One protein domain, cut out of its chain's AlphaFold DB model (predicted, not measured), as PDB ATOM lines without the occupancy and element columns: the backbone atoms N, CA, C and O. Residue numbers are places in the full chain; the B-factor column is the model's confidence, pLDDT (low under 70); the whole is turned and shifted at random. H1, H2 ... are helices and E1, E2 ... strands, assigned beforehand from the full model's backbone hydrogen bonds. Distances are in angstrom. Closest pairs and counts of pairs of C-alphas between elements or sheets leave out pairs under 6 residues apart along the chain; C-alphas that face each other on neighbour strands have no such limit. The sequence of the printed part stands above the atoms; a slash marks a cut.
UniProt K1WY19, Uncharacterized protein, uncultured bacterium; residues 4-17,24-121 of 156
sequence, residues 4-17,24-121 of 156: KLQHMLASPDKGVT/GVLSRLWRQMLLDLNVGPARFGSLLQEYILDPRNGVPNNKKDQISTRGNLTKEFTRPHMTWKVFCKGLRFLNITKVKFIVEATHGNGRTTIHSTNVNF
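Overview. This is residues 4 to 17 and 24 to 121 of the 156 residues of an uncharacterized protein of uncultured bacterium (UniProt K1WY19). Five helices, mostly crossed, make a head, and the long hairpin of E1 and E2 reaches out from it as an arm that makes the longest axis. In the head, H5 lies nearest the middle with H2 side by side with it; H3 stands about perpendicular to H5 and comes closest to it at Phe 93, the last residue of H5, H4 meets H5 with its last residues, 76 to 77, alone, and H1 sits at the rim, near Pro 41, the first residue of H3. The 112 printed residues have five named helices, then two named antiparallel strands, in the class mixed. The whole is only just loose, close to compact, with a radius of gyration of the C-alphas of 16.0 A, and elongated, spanning 56 by 31 by 20 A.

Along the chain. H1, residues 4 to 10, begins at C-alpha 4 (151.156, 165.148, 178.515). H2 is residues 24 to 36, 18.2 A long; H3, residues 41 to 53, 18.6 A; H4, residues 63 to 77, 21.2 A; H5, residues 84 to 93, 14.0 A. E1, residues 98 to 106, is 26.5 A long, and E2, residues 112 to 120, 26.9 A, ending at C-alpha 120 (142.881, 142.276, 159.064).

Arrangement. H5 and H3 are the hubs, touching three helices each. They touch about perpendicular, at 82 degrees, closest at C-alphas Tyr 51 and Phe 93, 5.6 A. H2, with residues 26 to 30 alone, touches H5 at a shallow tilt of 12 degrees, closest at C-alphas Leu 26 and Phe 87, 6.4 A. H3 and H4 touch at a steep tilt of 51 degrees, closest at C-alphas Ile 52 and Gln 66, 6.4 A. H4 and H5 only just touch, with 3 pairs of C-alphas within 8 A, closest at Glu 76 and Val 86, 6.9 A. H1 and H3 also only just touch, with 3 such pairs, closest at Leu 9 and Pro 41, 5.9 A. E1 and E2 are antiparallel at 166 degrees, with N 103 and O 115 at 2.8 A within hydrogen-bond range; both are apart from H1 to H4. In H1 to H5 every O i to N i+4 pair is within hydrogen-bond range.

Size, cuts and confidence. The two C-alphas farthest apart, of Lys 63 and Asn 109, are 56.3 A apart. Residues 18 to 23 are not printed, and C-alphas 17 and 24 are 10.2 A apart across the cut. Of the links that are printed whole, none is long. No printed residue is under 70 in pLDDT.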
ATOM      1  N   LYS A   4     150.727 166.525 178.240       88.25
ATOM      2  CA  LYS A   4     151.156 165.148 178.515       88.25
ATOM      3  C   LYS A   4     151.464 164.368 177.236       88.25
ATOM      4  O   LYS A   4     152.439 163.622 177.194       88.25
ATOM      5  N   LEU A   5     150.638 164.536 176.199       89.50
ATOM      6  CA  LEU A   5     150.860 163.885 174.907       89.50
ATOM      7  C   LEU A   5     152.112 164.447 174.235       89.50
ATOM      8  O   LEU A   5     152.935 163.672 173.764       89.50
ATOM      9  N   GLN A   6     152.277 165.771 174.227       90.50
ATOM     10  CA  GLN A   6     153.460 166.405 173.641       90.50
ATOM     11  C   GLN A   6     154.746 165.918 174.309       90.50
ATOM     12  O   GLN A   6     155.657 165.483 173.612       90.50
ATOM     13  N   HIS A   7     154.783 165.879 175.643       90.94
ATOM     14  CA  HIS A   7     155.929 165.346 176.374       90.94
ATOM     15  C   HIS A   7     156.181 163.861 176.063       90.94
ATOM     16  O   HIS A   7     157.324 163.445 175.903       90.94
ATOM     17  N   MET A   8     155.133 163.033 175.970       92.75
ATOM     18  CA  MET A   8     155.285 161.617 175.613       92.75
ATOM     19  C   MET A   8     155.850 161.449 174.198       92.75
ATOM     20  O   MET A   8     156.761 160.655 174.003       92.75
ATOM     21  N   LEU A   9     155.340 162.202 173.221       92.75
ATOM     22  CA  LEU A   9     155.782 162.122 171.827       92.75
ATOM     23  C   LEU A   9     157.171 162.730 171.605       92.75
ATOM     24  O   LEU A   9     157.851 162.323 170.669       92.75
ATOM     25  N   ALA A  10     157.597 163.687 172.427       91.75
ATOM     26  CA  ALA A  10     158.936 164.271 172.361       91.75
ATOM     27  C   ALA A  10     159.998 163.453 173.124       91.75
ATOM     28  O   ALA A  10     161.183 163.607 172.852       91.75
ATOM     29  N   SER A  11     159.594 162.584 174.061       91.25
ATOM     30  CA  SER A  11     160.522 161.740 174.831       91.25
ATOM     31  C   SER A  11     161.296 160.786 173.907       91.25
ATOM     32  O   SER A  11     160.651 160.129 173.081       91.25
ATOM     33  N   PRO A  12     162.626 160.627 174.076       89.06
ATOM     34  CA  PRO A  12     163.439 159.708 173.271       89.06
ATOM     35  C   PRO A  12     162.928 158.264 173.283       89.06
ATOM     36  O   PRO A  12     162.948 157.592 172.262       89.06
ATOM     37  N   ASP A  13     162.405 157.801 174.420       91.88
ATOM     38  CA  ASP A  13     161.871 156.446 174.598       91.88
ATOM     39  C   ASP A  13     160.343 156.360 174.442       91.88
ATOM     40  O   ASP A  13     159.750 155.324 174.741       91.88
ATOM     41  N   LYS A  14     159.669 157.468 174.107       90.31
ATOM     42  CA  LYS A  14     158.197 157.605 174.118       90.31
ATOM     43  C   LYS A  14     157.520 157.160 175.430       90.31
ATOM     44  O   LYS A  14     156.315 156.906 175.464       90.31
ATOM     45  N   GLY A  15     158.268 157.062 176.531       86.94
ATOM     46  CA  GLY A  15     157.828 156.517 177.811       86.94
ATOM     47  C   GLY A  15     157.637 154.996 177.841       86.94
ATOM     48  O   GLY A  15     156.854 154.525 178.668       86.94
ATOM     49  N   VAL A  16     158.277 154.217 176.964       87.12
ATOM     50  CA  VAL A  16     158.231 152.737 176.973       87.12
ATOM     51  C   VAL A  16     158.595 152.190 178.357       87.12
ATOM     52  O   VAL A  16     157.846 151.393 178.927       87.12
ATOM     53  N   THR A  17     159.669 152.708 178.953       85.75
ATOM     54  CA  THR A  17     160.169 152.308 180.283       85.75
ATOM     55  C   THR A  17     159.189 152.611 181.422       85.75
ATOM     56  O   THR A  17     159.188 151.944 182.452       85.75
ATOM     57  N   GLY A  24     150.295 146.895 181.734       91.56
ATOM     58  CA  GLY A  24     151.071 147.840 180.931       91.56
ATOM     59  C   GLY A  24     151.500 147.313 179.559       91.56
ATOM     60  O   GLY A  24     151.951 148.110 178.739       91.56
ATOM     61  N   VAL A  25     151.357 146.009 179.287       94.44
ATOM     62  CA  VAL A  25     151.927 145.360 178.086       94.44
ATOM     63  C   VAL A  25     151.440 146.013 176.792       94.44
ATOM     64  O   VAL A  25     152.250 146.368 175.940       94.44
ATOM     65  N   LEU A  26     150.133 146.256 176.661       96.06
ATOM     66  CA  LEU A  26     149.572 146.863 175.449       96.06
ATOM     67  C   LEU A  26     150.038 148.310 175.252       96.06
ATOM     68  O   LEU A  26     150.364 148.712 174.137       96.06
ATOM     69  N   SER A  27     150.142 149.083 176.336       96.06
ATOM     70  CA  SER A  27     150.677 150.445 176.278       96.06
ATOM     71  C   SER A  27     152.148 150.463 175.888       96.06
ATOM     72  O   SER A  27     152.587 151.388 175.205       96.06
ATOM     73  N   ARG A  28     152.911 149.451 176.317       95.81
ATOM     74  CA  ARG A  28     154.315 149.286 175.944       95.81
ATOM     75  C   ARG A  28     154.449 149.035 174.451       95.81
ATOM     76  O   ARG A  28     155.171 149.772 173.793       95.81
ATOM     77  N   LEU A  29     153.701 148.063 173.926       96.38
ATOM     78  CA  LEU A  29     153.671 147.753 172.494       96.38
ATOM     79  C   LEU A  29     153.262 148.978 171.673       96.38
ATOM     80  O   LEU A  29     153.913 149.309 170.689       96.38
ATOM     81  N   TRP A  30     152.227 149.698 172.110       97.25
ATOM     82  CA  TRP A  30     151.806 150.950 171.485       97.25
ATOM     83  C   TRP A  30     152.933 151.987 171.412       97.25
ATOM     84  O   TRP A  30     153.205 152.529 170.344       97.25
ATOM     85  N   ARG A  31     153.611 152.254 172.535       96.94
ATOM     86  CA  ARG A  31     154.711 153.230 172.586       96.94
ATOM     87  C   ARG A  31     155.916 152.781 171.766       96.94
ATOM     88  O   ARG A  31     156.529 153.629 171.128       96.94
ATOM     89  N   GLN A  32     156.203 151.481 171.736       96.81
ATOM     90  CA  GLN A  32     157.251 150.916 170.892       96.81
ATOM     91  C   GLN A  32     156.941 151.151 169.411       96.81
ATOM     92  O   GLN A  32     157.772 151.702 168.708       96.81
ATOM     93  N   MET A  33     155.710 150.888 168.959       97.38
ATOM     94  CA  MET A  33     155.316 151.185 167.574       97.38
ATOM     95  C   MET A  33     155.426 152.680 167.238       97.38
ATOM     96  O   MET A  33     155.843 153.033 166.139       97.38
ATOM     97  N   LEU A  34     155.082 153.578 168.171       97.56
ATOM     98  CA  LEU A  34     155.290 155.020 167.974       97.56
ATOM     99  C   LEU A  34     156.775 155.385 167.849       97.56
ATOM    100  O   LEU A  34     157.102 156.321 167.120       97.56
ATOM    101  N   LEU A  35     157.650 154.695 168.583       95.62
ATOM    102  CA  LEU A  35     159.096 154.881 168.517       95.62
ATOM    103  C   LEU A  35     159.647 154.371 167.182       95.62
ATOM    104  O   LEU A  35     160.287 155.140 166.471       95.62
ATOM    105  N   ASP A  36     159.320 153.134 166.811       96.19
ATOM    106  CA  ASP A  36     159.795 152.473 165.590       96.19
ATOM    107  C   ASP A  36     159.365 153.232 164.325       96.19
ATOM    108  O   ASP A  36     160.128 153.367 163.372       96.19
ATOM    109  N   LEU A  37     158.150 153.791 164.330       96.06
ATOM    110  CA  LEU A  37     157.612 154.604 163.233       96.06
ATOM    111  C   LEU A  37     158.008 156.090 163.318       96.06
ATOM    112  O   LEU A  37     157.499 156.904 162.546       96.06
ATOM    113  N   ASN A  38     158.860 156.466 164.278       96.25
ATOM    114  CA  ASN A  38     159.296 157.836 164.549       96.25
ATOM    115  C   ASN A  38     158.137 158.857 164.607       96.25
ATOM    116  O   ASN A  38     158.173 159.948 164.031       96.25
ATOM    117  N   VAL A  39     157.053 158.506 165.306       96.94
ATOM    118  CA  VAL A  39     155.868 159.365 165.407       96.94
ATOM    119  C   VAL A  39     156.144 160.513 166.379       96.94
ATOM    120  O   VAL A  39     156.136 160.351 167.604       96.94
ATOM    121  N   GLY A  40     156.400 161.698 165.826       95.75
ATOM    122  CA  GLY A  40     156.467 162.967 166.555       95.75
ATOM    123  C   GLY A  40     155.117 163.704 166.629       95.75
ATOM    124  O   GLY A  40     154.132 163.259 166.033       95.75
ATOM    125  N   PRO A  41     155.050 164.863 167.314       95.69
ATOM    126  CA  PRO A  41     153.815 165.641 167.471       95.69
ATOM    127  C   PRO A  41     153.123 166.014 166.154       95.69
ATOM    128  O   PRO A  41     151.906 165.874 166.044       95.69
ATOM    129  N   ALA A  42     153.889 166.441 165.144       94.50
ATOM    130  CA  ALA A  42     153.348 166.797 163.833       94.50
ATOM    131  C   ALA A  42     152.715 165.581 163.139       94.50
ATOM    132  O   ALA A  42     151.539 165.616 162.779       94.50
ATOM    133  N   ARG A  43     153.458 164.465 163.055       96.62
ATOM    134  CA  ARG A  43     152.970 163.213 162.458       96.62
ATOM    135  C   ARG A  43     151.739 162.676 163.184       96.62
ATOM    136  O   ARG A  43     150.795 162.243 162.534       96.62
ATOM    137  N   PHE A  44     151.721 162.738 164.514       97.12
ATOM    138  CA  PHE A  44     150.553 162.356 165.303       97.12
ATOM    139  C   PHE A  44     149.331 163.222 164.967       97.12
ATOM    140  O   PHE A  44     148.225 162.703 164.855       97.12
ATOM    141  N   GLY A  45     149.523 164.533 164.778       96.12
ATOM    142  CA  GLY A  45     148.472 165.450 164.332       96.12
ATOM    143  C   GLY A  45     147.875 165.054 162.979       96.12
ATOM    144  O   GLY A  45     146.650 164.991 162.858       96.12
ATOM    145  N   SER A  46     148.725 164.716 162.003       96.62
ATOM    146  CA  SER A  46     148.294 164.210 160.691       96.62
ATOM    147  C   SER A  46     147.522 162.896 160.816       96.62
ATOM    148  O   SER A  46     146.393 162.809 160.347       96.62
ATOM    149  N   LEU A  47     148.062 161.907 161.537       96.81
ATOM    150  CA  LEU A  47     147.394 160.617 161.756       96.81
ATOM    151  C   LEU A  47     146.036 160.775 162.453       96.81
ATOM    152  O   LEU A  47     145.072 160.095 162.111       96.81
ATOM    153  N   LEU A  48     145.929 161.711 163.399       96.62
ATOM    154  CA  LEU A  48     144.673 162.017 164.078       96.62
ATOM    155  C   LEU A  48     143.641 162.638 163.137       96.62
ATOM    156  O   LEU A  48     142.463 162.300 163.228       96.62
ATOM    157  N   GLN A  49     144.073 163.534 162.246       95.31
ATOM    158  CA  GLN A  49     143.210 164.071 161.199       95.31
ATOM    159  C   GLN A  49     142.703 162.951 160.293       95.31
ATOM    160  O   GLN A  49     141.501 162.833 160.079       95.31
ATOM    161  N   GLU A  50     143.614 162.114 159.808       95.19
ATOM    162  CA  GLU A  50     143.283 161.015 158.913       95.19
ATOM    163  C   GLU A  50     142.336 160.000 159.568       95.19
ATOM    164  O   GLU A  50     141.367 159.582 158.947       95.19
ATOM    165  N   TYR A  51     142.564 159.639 160.837       95.38
ATOM    166  CA  TYR A  51     141.684 158.733 161.582       95.38
ATOM    167  C   TYR A  51     140.255 159.279 161.683       95.38
ATOM    168  O   TYR A  51     139.293 158.525 161.579       95.38
ATOM    169  N   ILE A  52     140.107 160.585 161.902       95.62
ATOM    170  CA  ILE A  52     138.799 161.226 162.069       95.62
ATOM    171  C   ILE A  52     138.039 161.336 160.751       95.62
ATOM    172  O   ILE A  52     136.817 161.228 160.753       95.62
ATOM    173  N   LEU A  53     138.750 161.568 159.650       93.44
ATOM    174  CA  LEU A  53     138.150 161.656 158.320       93.44
ATOM    175  C   LEU A  53     137.849 160.285 157.707       93.44
ATOM    176  O   LEU A  53     137.121 160.203 156.725       93.44
ATOM    177  N   ASP A  54     138.406 159.214 158.265       90.56
ATOM    178  CA  ASP A  54     138.204 157.861 157.775       90.56
ATOM    179  C   ASP A  54     136.838 157.306 158.235       90.56
ATOM    180  O   ASP A  54     136.648 157.037 159.430       90.56
ATOM    181  N   PRO A  55     135.884 157.084 157.307       89.81
ATOM    182  CA  PRO A  55     134.523 156.669 157.645       89.81
ATOM    183  C   PRO A  55     134.475 155.304 158.344       89.81
ATOM    184  O   PRO A  55     133.554 155.035 159.114       89.81
ATOM    185  N   ARG A  56     135.504 154.461 158.166       87.06
ATOM    186  CA  ARG A  56     135.612 153.142 158.814       87.06
ATOM    187  C   ARG A  56     135.728 153.244 160.335       87.06
ATOM    188  O   ARG A  56     135.488 152.261 161.034       87.06
ATOM    189  N   ASN A  57     136.106 154.413 160.855       91.56
ATOM    190  CA  ASN A  57     136.223 154.662 162.291       91.56
ATOM    191  C   ASN A  57     134.916 155.166 162.923       91.56
ATOM    192  O   ASN A  57     134.877 155.350 164.142       91.56
ATOM    193  N   GLY A  58     133.860 155.370 162.125       91.50
ATOM    194  CA  GLY A  58     132.521 155.709 162.613       91.50
ATOM    195  C   GLY A  58     132.443 157.055 163.332       91.50
ATOM    196  O   GLY A  58     131.608 157.222 164.217       91.50
ATOM    197  N   VAL A  59     133.330 157.999 163.003       94.19
ATOM    198  CA  VAL A  59     133.287 159.358 163.554       94.19
ATOM    199  C   VAL A  59     132.300 160.180 162.725       94.19
ATOM    200  O   VAL A  59     132.521 160.341 161.524       94.19
ATOM    201  N   PRO A  60     131.218 160.715 163.320       94.81
ATOM    202  CA  PRO A  60     130.276 161.553 162.590       94.81
ATOM    203  C   PRO A  60     130.956 162.765 161.944       94.81
ATOM    204  O   PRO A  60     131.839 163.396 162.535       94.81
ATOM    205  N   ASN A  61     130.506 163.137 160.742       93.19
ATOM    206  CA  ASN A  61     131.035 164.289 160.013       93.19
ATOM    207  C   ASN A  61     130.473 165.621 160.548       93.19
ATOM    208  O   ASN A  61     129.825 166.381 159.835       93.19
ATOM    209  N   ASN A  62     130.688 165.897 161.835       94.69
ATOM    210  CA  ASN A  62     130.369 167.183 162.444       94.69
ATOM    211  C   ASN A  62     131.480 167.634 163.402       94.69
ATOM    212  O   ASN A  62     132.149 166.830 164.052       94.69
ATOM    213  N   LYS A  63     131.672 168.954 163.505       94.38
ATOM    214  CA  LYS A  63     132.784 169.546 164.270       94.38
ATOM    215  C   LYS A  63     132.794 169.097 165.736       94.38
ATOM    216  O   LYS A  63     133.865 168.843 166.284       94.38
ATOM    217  N   LYS A  64     131.620 168.983 166.364       96.31
ATOM    218  CA  LYS A  64     131.475 168.629 167.783       96.31
ATOM    219  C   LYS A  64     132.030 167.231 168.067       96.31
ATOM    220  O   LYS A  64     132.884 167.081 168.944       96.31
ATOM    221  N   ASP A  65     131.604 166.232 167.301       95.56
ATOM    222  CA  ASP A  65     132.028 164.843 167.492       95.56
ATOM    223  C   ASP A  65     133.492 164.632 167.117       95.56
ATOM    224  O   ASP A  65     134.215 163.915 167.813       95.56
ATOM    225  N   GLN A  66     133.980 165.327 166.088       95.75
ATOM    226  CA  GLN A  66     135.396 165.298 165.728       95.75
ATOM    227  C   GLN A  66     136.279 165.857 166.853       95.75
ATOM    228  O   GLN A  66     137.273 165.232 167.221       95.75
ATOM    229  N   ILE A  67     135.921 167.003 167.443       95.19
ATOM    230  CA  ILE A  67     136.666 167.601 168.566       95.19
ATOM    231  C   ILE A  67     136.651 166.671 169.784       95.19
ATOM    232  O   ILE A  67     137.706 166.411 170.375       95.19
ATOM    233  N   SER A  68     135.479 166.132 170.131       95.50
ATOM    234  CA  SER A  68     135.329 165.169 171.229       95.50
ATOM    235  C   SER A  68     136.218 163.940 171.012       95.50
ATOM    236  O   SER A  68     137.002 163.557 171.886       95.50
ATOM    237  N   THR A  69     136.197 163.386 169.798       95.81
ATOM    238  CA  THR A  69     137.009 162.228 169.409       95.81
ATOM    239  C   THR A  69     138.506 162.507 169.545       95.81
ATOM    240  O   THR A  69     139.222 161.686 170.119       95.81
ATOM    241  N   ARG A  70     138.994 163.688 169.124       94.94
ATOM    242  CA  ARG A  70     140.409 164.087 169.309       94.94
ATOM    243  C   ARG A  70     140.823 164.065 170.771       94.94
ATOM    244  O   ARG A  70     141.881 163.526 171.112       94.94
ATOM    245  N   GLY A  71     139.998 164.671 171.625       94.31
ATOM    246  CA  GLY A  71     140.243 164.734 173.061       94.31
ATOM    247  C   GLY A  71     140.279 163.342 173.687       94.31
ATOM    248  O   GLY A  71     141.194 163.034 174.452       94.31
ATOM    249  N   ASN A  72     139.329 162.484 173.316       95.88
ATOM    250  CA  ASN A  72     139.223 161.125 173.838       95.88
ATOM    251  C   ASN A  72     140.390 160.239 173.391       95.88
ATOM    252  O   ASN A  72     141.038 159.648 174.250       95.88
ATOM    253  N   LEU A  73     140.738 160.219 172.100       96.00
ATOM    254  CA  LEU A  73     141.879 159.441 171.594       96.00
ATOM    255  C   LEU A  73     143.196 159.876 172.242       96.00
ATOM    256  O   LEU A  73     143.976 159.043 172.698       96.00
ATOM    257  N   THR A  74     143.414 161.187 172.371       94.94
ATOM    258  CA  THR A  74     144.599 161.730 173.054       94.94
ATOM    259  C   THR A  74     144.681 161.249 174.505       94.94
ATOM    260  O   THR A  74     145.750 160.866 174.987       94.94
ATOM    261  N   LYS A  75     143.552 161.254 175.223       94.94
ATOM    262  CA  LYS A  75     143.489 160.763 176.604       94.94
ATOM    263  C   LYS A  75     143.722 159.260 176.673       94.94
ATOM    264  O   LYS A  75     144.480 158.831 177.529       94.94
ATOM    265  N   GLU A  76     143.094 158.474 175.801       95.81
ATOM    266  CA  GLU A  76     143.212 157.013 175.748       95.81
ATOM    267  C   GLU A  76     144.660 156.571 175.467       95.81
ATOM    268  O   GLU A  76     145.212 155.773 176.224       95.81
ATOM    269  N   PHE A  77     145.313 157.146 174.452       96.19
ATOM    270  CA  PHE A  77     146.660 156.748 174.014       96.19
ATOM    271  C   PHE A  77     147.800 157.196 174.939       96.19
ATOM    272  O   PHE A  77     148.921 156.706 174.813       96.19
ATOM    273  N   THR A  78     147.537 158.106 175.880       94.81
ATOM    274  CA  THR A  78     148.538 158.577 176.859       94.81
ATOM    275  C   THR A  78     148.442 157.884 178.217       94.81
ATOM    276  O   THR A  78     149.238 158.175 179.121       94.81
ATOM    277  N   ARG A  79     147.480 156.971 178.408       92.81
ATOM    278  CA  ARG A  79     147.364 156.215 179.661       92.81
ATOM    279  C   ARG A  79     148.548 155.249 179.821       92.81
ATOM    280  O   ARG A  79     149.094 154.767 178.830       92.81
ATOM    281  N   PRO A  80     148.982 154.966 181.064       91.75
ATOM    282  CA  PRO A  80     149.976 153.922 181.327       91.75
ATOM    283  C   PRO A  80     149.418 152.517 181.055       91.75
ATOM    284  O   PRO A  80     150.173 151.615 180.706       91.75
ATOM    285  N   HIS A  81     148.096 152.354 181.121       93.69
ATOM    286  CA  HIS A  81     147.381 151.108 180.855       93.69
ATOM    287  C   HIS A  81     146.313 151.346 179.791       93.69
ATOM    288  O   HIS A  81     145.600 152.353 179.840       93.69
ATOM    289  N   MET A  82     146.183 150.414 178.853       94.56
ATOM    290  CA  MET A  82     145.152 150.445 177.822       94.56
ATOM    291  C   MET A  82     144.500 149.079 177.684       94.56
ATOM    292  O   MET A  82     145.131 148.048 177.904       94.56
ATOM    293  N   THR A  83     143.224 149.082 177.319       95.38
ATOM    294  CA  THR A  83     142.486 147.855 177.022       95.38
ATOM    295  C   THR A  83     142.809 147.374 175.611       95.38
ATOM    296  O   THR A  83     143.247 148.156 174.763       95.38
ATOM    297  N   TRP A  84     142.502 146.109 175.321       94.94
ATOM    298  CA  TRP A  84     142.606 145.555 173.969       94.94
ATOM    299  C   TRP A  84     141.861 146.394 172.922       94.94
ATOM    300  O   TRP A  84     142.395 146.698 171.860       94.94
ATOM    301  N   LYS A  85     140.649 146.860 173.254       94.88
ATOM    302  CA  LYS A  85     139.846 147.714 172.366       94.88
ATOM    303  C   LYS A  85     140.570 149.017 172.013       94.88
ATOM    304  O   LYS A  85     140.570 149.410 170.850       94.88
ATOM    305  N   VAL A  86     141.185 149.683 172.995       96.56
ATOM    306  CA  VAL A  86     141.957 150.919 172.763       96.56
ATOM    307  C   VAL A  86     143.221 150.629 171.955       96.56
ATOM    308  O   VAL A  86     143.540 151.384 171.043       96.56
ATOM    309  N   PHE A  87     143.897 149.515 172.231       96.62
ATOM    310  CA  PHE A  87     145.060 149.090 171.459       96.62
ATOM    311  C   PHE A  87     144.713 148.872 169.975       96.62
ATOM    312  O   PHE A  87     145.362 149.449 169.107       96.62
ATOM    313  N   CYS A  88     143.623 148.160 169.668       95.00
ATOM    314  CA  CYS A  88     143.147 147.977 168.293       95.00
ATOM    315  C   CYS A  88     142.752 149.296 167.604       95.00
ATOM    316  O   CYS A  88     143.013 149.456 166.411       95.00
ATOM    317  N   LYS A  89     142.172 150.266 168.334       95.12
ATOM    318  CA  LYS A  89     141.984 151.630 167.799       95.12
ATOM    319  C   LYS A  89     143.326 152.269 167.434       95.12
ATOM    320  O   LYS A  89     143.422 152.904 166.393       95.12
ATOM    321  N   GLY A  90     144.354 152.080 168.264       96.62
ATOM    322  CA  GLY A  90     145.721 152.525 167.991       96.62
ATOM    323  C   GLY A  90     146.288 151.928 166.700       96.62
ATOM    324  O   GLY A  90     146.845 152.653 165.881       96.62
ATOM    325  N   LEU A  91     146.076 150.633 166.454       96.12
ATOM    326  CA  LEU A  91     146.517 149.995 165.207       96.12
ATOM    327  C   LEU A  91     145.846 150.623 163.975       96.12
ATOM    328  O   LEU A  91     146.526 150.955 163.005       96.12
ATOM    329  N   ARG A  92     144.531 150.877 164.041       93.75
ATOM    330  CA  ARG A  92     143.811 151.620 162.990       93.75
ATOM    331  C   ARG A  92     144.316 153.060 162.850       93.75
ATOM    332  O   ARG A  92     144.458 153.544 161.733       93.75
ATOM    333  N   PHE A  93     144.620 153.731 163.961       96.50
ATOM    334  CA  PHE A  93     145.196 155.080 163.984       96.50
ATOM    335  C   PHE A  93     146.546 155.155 163.269       96.50
ATOM    336  O   PHE A  93     146.788 156.103 162.530       96.50
ATOM    337  N   LEU A  94     147.394 154.138 163.423       96.25
ATOM    338  CA  LEU A  94     148.661 154.015 162.694       96.25
ATOM    339  C   LEU A  94     148.486 153.545 161.242       96.25
ATOM    340  O   LEU A  94     149.477 153.338 160.549       96.25
ATOM    341  N   ASN A  95     147.243 153.383 160.775       93.31
ATOM    342  CA  ASN A  95     146.904 152.855 159.456       93.31
ATOM    343  C   ASN A  95     147.518 151.467 159.179       93.31
ATOM    344  O   ASN A  95     147.899 151.154 158.051       93.31
ATOM    345  N   ILE A  96     147.618 150.621 160.210       93.56
ATOM    346  CA  ILE A  96     148.074 149.237 160.062       93.56
ATOM    347  C   ILE A  96     146.977 148.431 159.368       93.56
ATOM    348  O   ILE A  96     145.842 148.380 159.837       93.56
ATOM    349  N   THR A  97     147.318 147.776 158.258       91.56
ATOM    350  CA  THR A  97     146.363 147.008 157.443       91.56
ATOM    351  C   THR A  97     146.176 145.581 157.949       91.56
ATOM    352  O   THR A  97     145.066 145.052 157.919       91.56
ATOM    353  N   LYS A  98     147.248 144.953 158.440       92.81
ATOM    354  CA  LYS A  98     147.266 143.576 158.944       92.81
ATOM    355  C   LYS A  98     148.195 143.480 160.149       92.81
ATOM    356  O   LYS A  98     149.258 144.092 160.158       92.81
ATOM    357  N   VAL A  99     147.811 142.686 161.141       94.69
ATOM    358  CA  VAL A  99     148.657 142.362 162.296       94.69
ATOM    359  C   VAL A  99     148.553 140.874 162.609       94.69
ATOM    360  O   VAL A  99     147.476 140.282 162.514       94.69
ATOM    361  N   LYS A 100     149.677 140.275 163.000       96.19
ATOM    362  CA  LYS A 100     149.735 138.921 163.547       96.19
ATOM    363  C   LYS A 100     150.075 139.016 165.025       96.19
ATOM    364  O   LYS A 100     151.113 139.564 165.385       96.19
ATOM    365  N   PHE A 101     149.210 138.474 165.871       94.62
ATOM    366  CA  PHE A 101     149.493 138.310 167.290       94.62
ATOM    367  C   PHE A 101     150.091 136.938 167.517       94.62
ATOM    368  O   PHE A 101     149.549 135.944 167.036       94.62
ATOM    369  N   ILE A 102     151.204 136.899 168.238       96.69
ATOM    370  CA  ILE A 102     151.879 135.672 168.639       96.69
ATOM    371  C   ILE A 102     152.027 135.730 170.154       96.69
ATOM    372  O   ILE A 102     152.526 136.718 170.692       96.69
ATOM    373  N   VAL A 103     151.558 134.687 170.826       95.25
ATOM    374  CA  VAL A 103     151.744 134.480 172.258       95.25
ATOM    375  C   VAL A 103     152.550 133.207 172.421       95.25
ATOM    376  O   VAL A 103     152.063 132.115 172.126       95.25
ATOM    377  N   GLU A 104     153.782 133.365 172.880       97.56
ATOM    378  CA  GLU A 104     154.630 132.271 173.327       97.56
ATOM    379  C   GLU A 104     154.543 132.195 174.851       97.56
ATOM    380  O   GLU A 104     154.770 133.187 175.545       97.56
ATOM    381  N   ALA A 105     154.142 131.035 175.364       96.12
ATOM    382  CA  ALA A 105     153.954 130.803 176.787       96.12
ATOM    383  C   ALA A 105     154.817 129.629 177.247       96.12
ATOM    384  O   ALA A 105     154.671 128.514 176.740       96.12
ATOM    385  N   THR A 106     155.666 129.883 178.240       97.44
ATOM    386  CA  THR A 106     156.386 128.850 178.989       97.44
ATOM    387  C   THR A 106     155.559 128.469 180.209       97.44
ATOM    388  O   THR A 106     155.285 129.300 181.076       97.44
ATOM    389  N   HIS A 107     155.132 127.214 180.264       95.25
ATOM    390  CA  HIS A 107     154.321 126.667 181.346       95.25
ATOM    391  C   HIS A 107     155.204 126.234 182.518       95.25
ATOM    392  O   HIS A 107     156.384 125.934 182.349       95.25
ATOM    393  N   GLY A 108     154.622 126.136 183.717       95.88
ATOM    394  CA  GLY A 108     155.358 125.742 184.928       95.88
ATOM    395  C   GLY A 108     155.984 124.341 184.868       95.88
ATOM    396  O   GLY A 108     156.919 124.059 185.605       95.88
ATOM    397  N   ASN A 109     155.513 123.476 183.965       95.56
ATOM    398  CA  ASN A 109     156.091 122.154 183.706       95.56
ATOM    399  C   ASN A 109     157.221 122.168 182.656       95.56
ATOM    400  O   ASN A 109     157.620 121.109 182.180       95.56
ATOM    401  N   GLY A 110     157.690 123.347 182.241       96.50
ATOM    402  CA  GLY A 110     158.746 123.512 181.240       96.50
ATOM    403  C   GLY A 110     158.287 123.359 179.787       96.50
ATOM    404  O   GLY A 110     159.089 123.554 178.877       96.50
ATOM    405  N   ARG A 111     157.011 123.044 179.527       96.69
ATOM    406  CA  ARG A 111     156.468 123.010 178.163       96.69
ATOM    407  C   ARG A 111     156.332 124.431 177.620       96.69
ATOM    408  O   ARG A 111     155.805 125.298 178.310       96.69
ATOM    409  N   THR A 112     156.688 124.638 176.357       98.19
ATOM    410  CA  THR A 112     156.379 125.875 175.624       98.19
ATOM    411  C   THR A 112     155.222 125.640 174.659       98.19
ATOM    412  O   THR A 112     155.159 124.613 173.981       98.19
ATOM    413  N   THR A 113     154.291 126.588 174.587       97.56
ATOM    414  CA  THR A 113     153.214 126.604 173.589       97.56
ATOM    415  C   THR A 113     153.198 127.934 172.857       97.56
ATOM    416  O   THR A 113     153.350 128.983 173.479       97.56
ATOM    417  N   ILE A 114     152.956 127.893 171.548       97.94
ATOM    418  CA  ILE A 114     152.840 129.085 170.710       97.94
ATOM    419  C   ILE A 114     151.425 129.136 170.145       97.94
ATOM    420  O   ILE A 114     150.973 128.202 169.484       97.94
ATOM    421  N   HIS A 115     150.738 130.246 170.384       96.38
ATOM    422  CA  HIS A 115     149.423 130.532 169.823       96.38
ATOM    423  C   HIS A 115     149.530 131.756 168.924       96.38
ATOM    424  O   HIS A 115     150.211 132.723 169.266       96.38
ATOM    425  N   SER A 116     148.856 131.741 167.775       96.44
ATOM    426  CA  SER A 116     148.834 132.913 166.904       96.44
ATOM    427  C   SER A 116     147.474 133.151 166.274       96.44
ATOM    428  O   SER A 116     146.712 132.216 166.039       96.44
ATOM    429  N   THR A 117     147.178 134.419 166.010       95.06
ATOM    430  CA  THR A 117     145.976 134.843 165.294       95.06
ATOM    431  C   THR A 117     146.292 136.038 164.406       95.06
ATOM    432  O   THR A 117     147.196 136.824 164.699       95.06
ATOM    433  N   ASN A 118     145.556 136.168 163.307       93.62
ATOM    434  CA  ASN A 118     145.710 137.259 162.356       93.62
ATOM    435  C   ASN A 118     144.482 138.161 162.420       93.62
ATOM    436  O   ASN A 118     143.351 137.680 162.419       93.62
ATOM    437  N   VAL A 119     144.708 139.471 162.425       91.25
ATOM    438  CA  VAL A 119     143.644 140.471 162.332       91.25
ATOM    439  C   VAL A 119     143.894 141.330 161.101       91.25
ATOM    440  O   VAL A 119     144.974 141.897 160.926       91.25
ATOM    441  N   ASN A 120     142.882 141.419 160.241       90.69
ATOM    442  CA  ASN A 120     142.881 142.276 159.064       90.69
ATOM    443  C   ASN A 120     141.999 143.499 159.344       90.69
ATOM    444  O   ASN A 120     140.819 143.360 159.661       90.69
ATOM    445  N   PHE A 121     142.576 144.694 159.252       83.25
ATOM    446  CA  PHE A 121     141.874 145.956 159.490       83.25
ATOM    447  C   PHE A 121     141.305 146.580 158.209       83.25
ATOM    448  O   PHE A 121     140.527 147.535 158.307       83.25
TER     449      PHE A 121